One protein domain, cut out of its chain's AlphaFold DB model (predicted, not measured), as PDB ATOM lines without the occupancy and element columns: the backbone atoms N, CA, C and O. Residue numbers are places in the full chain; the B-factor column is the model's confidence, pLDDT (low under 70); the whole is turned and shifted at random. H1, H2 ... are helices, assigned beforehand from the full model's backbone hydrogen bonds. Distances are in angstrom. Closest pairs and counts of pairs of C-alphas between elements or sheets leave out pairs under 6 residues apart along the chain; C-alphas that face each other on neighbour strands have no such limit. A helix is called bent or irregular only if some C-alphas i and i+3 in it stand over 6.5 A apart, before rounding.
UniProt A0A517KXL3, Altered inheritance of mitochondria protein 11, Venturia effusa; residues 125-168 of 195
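Overview. This is residues 125 to 168 of the 195 residues of the protein "Altered inheritance of mitochondria protein 11" of Venturia effusa (UniProt A0A517KXL3). One long helix, H2, makes the length of this model, and a short helix, H1, is set across its first end, so that the two meet near their ends as an L with one long and one short arm. Most of the long arm, with the tail after it, stands free: nothing packs on residues 142 to 168. The printed part has 44 residues with two named helices, H1 then H2 along the chain, and no named strand; the class is all helix. The whole is extended, with a radius of gyration of the C-alphas of 17.9 A, and spans 58 by 15 by 7 A.

Along the chain. H2, residues 138 to 164, runs 37.6 A from the C-alpha of Gly 138 at (75.925, 94.991, 0.735) to that of Leu 164 at (100.137, 96.416, -28.049). H1, residues 125 to 135, measures 14.7 A from first to last C-alpha and begins at C-alpha 125, at (59.833, 99.782, -2.725). Neither helix is bent. Residues 165 to 168 follow H2 and belong to no named element.

Arrangement. H2 and H1 are about perpendicular, their lines at 79 degrees. They are close but not clearly touching, with 1 pair of C-alphas within 8 A: the closest C-alphas, those of Glu 132 and Met 140, are 7.3 A apart. Their centres are 26.7 A apart. A tight link of 2 residues, Gly 136 and Gly 137, joins them. In H1 and H2 every O i to N i+4 pair is within hydrogen-bond range.

Size, cuts and confidence. The two C-alphas farthest apart, those of Glu 126 and Ala 168, are 58.0 A apart. The printed part has no cut. The mean pLDDT of the printed part is 71.7, and 24 residues are under 70: residues 125 to 129, 131 to 142 and 162 to 168.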
ATOM      1  N   TYR A 125      58.668  99.542  -3.583       67.50
ATOM      2  CA  TYR A 125      59.833  99.782  -2.725       67.50
ATOM      3  C   TYR A 125      59.859  98.855  -1.510       67.50
ATOM      4  O   TYR A 125      60.939  98.533  -1.041       67.50
ATOM      5  N   GLU A 126      58.703  98.417  -1.001       65.94
ATOM      6  CA  GLU A 126      58.657  97.436   0.091       65.94
ATOM      7  C   GLU A 126      59.302  96.109  -0.330       65.94
ATOM      8  O   GLU A 126      60.056  95.527   0.437       65.94
ATOM      9  N   GLU A 127      59.073  95.674  -1.571       67.25
ATOM     10  CA  GLU A 127      59.660  94.453  -2.122       67.25
ATOM     11  C   GLU A 127      61.165  94.620  -2.350       67.25
ATOM     12  O   GLU A 127      61.937  93.719  -2.042       67.25
ATOM     13  N   VAL A 128      61.598  95.800  -2.807       68.88
ATOM     14  CA  VAL A 128      63.021  96.138  -2.966       68.88
ATOM     15  C   VAL A 128      63.739  96.172  -1.615       68.88
ATOM     16  O   VAL A 128      64.827  95.626  -1.505       68.88
ATOM     17  N   ILE A 129      63.128  96.740  -0.573       67.06
ATOM     18  CA  ILE A 129      63.711  96.823   0.778       67.06
ATOM     19  C   ILE A 129      63.703  95.462   1.467       67.06
ATOM     20  O   ILE A 129      64.655  95.115   2.162       67.06
ATOM     21  N   GLU A 130      62.640  94.676   1.290       70.25
ATOM     22  CA  GLU A 130      62.580  93.304   1.789       70.25
ATOM     23  C   GLU A 130      63.630  92.447   1.074       70.25
ATOM     24  O   GLU A 130      64.340  91.698   1.736       70.25
ATOM     25  N   MET A 131      63.798  92.606  -0.247       65.88
ATOM     26  CA  MET A 131      64.879  91.977  -1.010       65.88
ATOM     27  C   MET A 131      66.249  92.425  -0.507       65.88
ATOM     28  O   MET A 131      67.080  91.567  -0.242       65.88
ATOM     29  N   GLU A 132      66.480  93.718  -0.298       67.06
ATOM     30  CA  GLU A 132      67.730  94.281   0.231       67.06
ATOM     31  C   GLU A 132      68.039  93.752   1.642       67.06
ATOM     32  O   GLU A 132      69.169  93.373   1.953       67.06
ATOM     33  N   ARG A 133      67.013  93.605   2.484       69.50
ATOM     34  CA  ARG A 133      67.110  93.004   3.820       69.50
ATOM     35  C   ARG A 133      67.354  91.492   3.767       69.50
ATOM     36  O   ARG A 133      68.113  90.986   4.590       69.50
ATOM     37  N   ARG A 134      66.746  90.769   2.817       67.88
ATOM     38  CA  ARG A 134      66.933  89.316   2.611       67.88
ATOM     39  C   ARG A 134      68.288  88.977   2.004       67.88
ATOM     40  O   ARG A 134      68.871  87.962   2.366       67.88
ATOM     41  N   ARG A 135      68.756  89.791   1.056       65.06
ATOM     42  CA  ARG A 135      70.053  89.640   0.382       65.06
ATOM     43  C   ARG A 135      71.199  90.210   1.217       65.06
ATOM     44  O   ARG A 135      72.334  89.841   0.965       65.06
ATOM     45  N   GLY A 136      70.901  91.035   2.225       56.03
ATOM     46  CA  GLY A 136      71.883  91.806   2.981       56.03
ATOM     47  C   GLY A 136      72.355  92.978   2.125       56.03
ATOM     48  O   GLY A 136      72.944  92.754   1.074       56.03
ATOM     49  N   GLY A 137      72.088  94.218   2.551       61.00
ATOM     50  CA  GLY A 137      72.218  95.425   1.713       61.00
ATOM     51  C   GLY A 137      73.540  95.578   0.946       61.00
ATOM     52  O   GLY A 137      73.548  96.122  -0.150       61.00
ATOM     53  N   GLY A 138      74.637  94.990   1.434       62.72
ATOM     54  CA  GLY A 138      75.925  94.991   0.735       62.72
ATOM     55  C   GLY A 138      76.032  94.069  -0.491       62.72
ATOM     56  O   GLY A 138      76.959  94.234  -1.274       62.72
ATOM     57  N   VAL A 139      75.129  93.101  -0.702       64.12
ATOM     58  CA  VAL A 139      75.236  92.136  -1.820       64.12
ATOM     59  C   VAL A 139      74.821  92.757  -3.150       64.12
ATOM     60  O   VAL A 139      75.458  92.499  -4.166       64.12
ATOM     61  N   MET A 140      73.795  93.609  -3.160       66.94
ATOM     62  CA  MET A 140      73.411  94.339  -4.375       66.94
ATOM     63  C   MET A 140      74.455  95.391  -4.751       66.94
ATOM     64  O   MET A 140      74.769  95.554  -5.928       66.94
ATOM     65  N   GLU A 141      75.032  96.060  -3.751       69.19
ATOM     66  CA  GLU A 141      76.156  96.972  -3.955       69.19
ATOM     67  C   GLU A 141      77.383  96.217  -4.482       69.19
ATOM     68  O   GLU A 141      78.001  96.665  -5.442       69.19
ATOM     69  N   ALA A 142      77.690  95.032  -3.943       68.06
ATOM     70  CA  ALA A 142      78.784  94.189  -4.423       68.06
ATOM     71  C   ALA A 142      78.557  93.666  -5.853       68.06
ATOM     72  O   ALA A 142      79.495  93.657  -6.646       68.06
ATOM     73  N   GLU A 143      77.331  93.270  -6.212       75.69
ATOM     74  CA  GLU A 143      76.981  92.876  -7.584       75.69
ATOM     75  C   GLU A 143      77.102  94.059  -8.560       75.69
ATOM     76  O   GLU A 143      77.621  93.898  -9.667       75.69
ATOM     77  N   TRP A 144      76.676  95.259  -8.150       80.12
ATOM     78  CA  TRP A 144      76.849  96.472  -8.952       80.12
ATOM     79  C   TRP A 144      78.331  96.822  -9.131       80.12
ATOM     80  O   TRP A 144      78.764  97.011 -10.266       80.12
ATOM     81  N   ILE A 145      79.115  96.825  -8.045       80.19
ATOM     82  CA  ILE A 145      80.566  97.076  -8.066       80.19
ATOM     83  C   ILE A 145      81.287  96.037  -8.935       80.19
ATOM     84  O   ILE A 145      82.180  96.380  -9.705       80.19
ATOM     85  N   HIS A 146      80.890  94.766  -8.866       78.50
ATOM     86  CA  HIS A 146      81.464  93.716  -9.705       78.50
ATOM     87  C   HIS A 146      81.180  93.961 -11.192       78.50
ATOM     88  O   HIS A 146      82.085  93.845 -12.018       78.50
ATOM     89  N   ASN A 147      79.948  94.333 -11.551       83.44
ATOM     90  CA  ASN A 147      79.582  94.608 -12.943       83.44
ATOM     91  C   ASN A 147      80.233  95.881 -13.500       83.44
ATOM     92  O   ASN A 147      80.507  95.947 -14.699       83.44
ATOM     93  N   THR A 148      80.485  96.897 -12.671       85.50
ATOM     94  CA  THR A 148      81.212  98.095 -13.115       85.50
ATOM     95  C   THR A 148      82.700  97.809 -13.284       85.50
ATOM     96  O   THR A 148      83.247  98.146 -14.330       85.50
ATOM     97  N   LEU A 149      83.326  97.103 -12.337       81.31
ATOM     98  CA  LEU A 149      84.734  96.696 -12.428       81.31
ATOM     99  C   LEU A 149      84.997  95.780 -13.625       81.31
ATOM    100  O   LEU A 149      85.907  96.037 -14.405       81.31
ATOM    101  N   THR A 150      84.171  94.751 -13.831       81.62
ATOM    102  CA  THR A 150      84.332  93.849 -14.987       81.62
ATOM    103  C   THR A 150      84.179  94.581 -16.318       81.62
ATOM    104  O   THR A 150      84.899  94.289 -17.274       81.62
ATOM    105  N   ARG A 151      83.287  95.576 -16.385       83.06
ATOM    106  CA  ARG A 151      83.135  96.429 -17.567       83.06
ATOM    107  C   ARG A 151      84.359  97.323 -17.803       83.06
ATOM    108  O   ARG A 151      84.761  97.480 -18.956       83.06
ATOM    109  N   GLU A 152      84.945  97.897 -16.754       81.56
ATOM    110  CA  GLU A 152      86.166  98.709 -16.862       81.56
ATOM    111  C   GLU A 152      87.390  97.870 -17.245       81.56
ATOM    112  O   GLU A 152      88.177  98.288 -18.097       81.56
ATOM    113  N   ASP A 153      87.525  96.663 -16.693       80.56
ATOM    114  CA  ASP A 153      88.606  95.734 -17.029       80.56
ATOM    115  C   ASP A 153      88.535  95.278 -18.490       80.56
ATOM    116  O   ASP A 153      89.561  95.223 -19.176       80.56
ATOM    117  N   GLU A 154      87.332  95.015 -19.012       82.12
ATOM    118  CA  GLU A 154      87.145  94.732 -20.436       82.12
ATOM    119  C   GLU A 154      87.529  95.922 -21.325       82.12
ATOM    120  O   GLU A 154      88.176  95.736 -22.360       82.12
ATOM    121  N   GLU A 155      87.148  97.145 -20.951       82.31
ATOM    122  CA  GLU A 155      87.502  98.339 -21.722       82.31
ATOM    123  C   GLU A 155      89.017  98.588 -21.702       82.31
ATOM    124  O   GLU A 155      89.620  98.842 -22.750       82.31
ATOM    125  N   ASN A 156      89.650  98.446 -20.537       80.88
ATOM    126  CA  ASN A 156      91.094  98.585 -20.378       80.88
ATOM    127  C   ASN A 156      91.864  97.507 -21.132       80.88
ATOM    128  O   ASN A 156      92.883  97.807 -21.754       80.88
ATOM    129  N   LYS A 157      91.369  96.267 -21.146       80.50
ATOM    130  CA  LYS A 157      91.954  95.194 -21.949       80.50
ATOM    131  C   LYS A 157      91.878  95.521 -23.440       80.50
ATOM    132  O   LYS A 157      92.897  95.460 -24.117       80.50
ATOM    133  N   ARG A 158      90.728  95.999 -23.931       79.88
ATOM    134  CA  ARG A 158      90.564  96.457 -25.326       79.88
ATOM    135  C   ARG A 158      91.422  97.682 -25.660       79.88
ATOM    136  O   ARG A 158      91.743  97.899 -26.827       79.88
ATOM    137  N   ARG A 159      91.741  98.542 -24.687       77.56
ATOM    138  CA  ARG A 159      92.692  99.657 -24.867       77.56
ATOM    139  C   ARG A 159      94.125  99.152 -24.958       77.56
ATOM    140  O   ARG A 159      94.818  99.530 -25.889       77.56
ATOM    141  N   ARG A 160      94.530  98.251 -24.063       75.69
ATOM    142  CA  ARG A 160      95.864  97.635 -24.076       75.69
ATOM    143  C   ARG A 160      96.099  96.795 -25.325       75.69
ATOM    144  O   ARG A 160      97.175  96.867 -25.890       75.69
ATOM    145  N   GLU A 161      95.098  96.054 -25.793       75.00
ATOM    146  CA  GLU A 161      95.164  95.306 -27.057       75.00
ATOM    147  C   GLU A 161      95.334  96.237 -28.267       75.00
ATOM    148  O   GLU A 161      96.083  95.906 -29.178       75.00
ATOM    149  N   ARG A 162      94.724  97.431 -28.243       68.38
ATOM    150  CA  ARG A 162      94.951  98.489 -29.246       68.38
ATOM    151  C   ARG A 162      96.323  99.159 -29.143       68.38
ATOM    152  O   ARG A 162      96.786  99.730 -30.119       68.38
ATOM    153  N   GLU A 163      96.935  99.139 -27.964       68.75
ATOM    154  CA  GLU A 163      98.228  99.773 -27.680       68.75
ATOM    155  C   GLU A 163      99.414  98.809 -27.899       68.75
ATOM    156  O   GLU A 163     100.512  99.246 -28.231       68.75
ATOM    157  N   LEU A 164      99.185  97.496 -27.752       65.69
ATOM    158  CA  LEU A 164     100.137  96.416 -28.049       65.69
ATOM    159  C   LEU A 164     100.149  95.998 -29.526       65.69
ATOM    160  O   LEU A 164     101.048  95.259 -29.932       65.69
ATOM    161  N   GLU A 165      99.184  96.450 -30.327       58.12
ATOM    162  CA  GLU A 165      99.255  96.311 -31.778       58.12
ATOM    163  C   GLU A 165     100.396  97.217 -32.297       58.12
ATOM    164  O   GLU A 165     100.368  98.430 -32.071       58.12
ATOM    165  N   PRO A 166     101.454  96.672 -32.933       59.00
ATOM    166  CA  PRO A 166     102.569  97.483 -33.420       59.00
ATOM    167  C   PRO A 166     102.074  98.491 -34.474       59.00
ATOM    168  O   PRO A 166     101.139  98.172 -35.209       59.00
ATOM    169  N   PRO A 167     102.691  99.687 -34.605       57.53
ATOM    170  CA  PRO A 167     102.240 100.733 -35.523       57.53
ATOM    171  C   PRO A 167     102.478 100.325 -36.984       57.53
ATOM    172  O   PRO A 167     103.432 100.747 -37.633       57.53
ATOM    173  N   ALA A 168     101.600  99.483 -37.511       59.34
ATOM    174  CA  ALA A 168     101.566  99.068 -38.897       59.34
ATOM    175  C   ALA A 168     100.112  98.857 -39.315       59.34
ATOM    176  O   ALA A 168      99.665  97.731 -39.471       59.34
TER     177      ALA A 168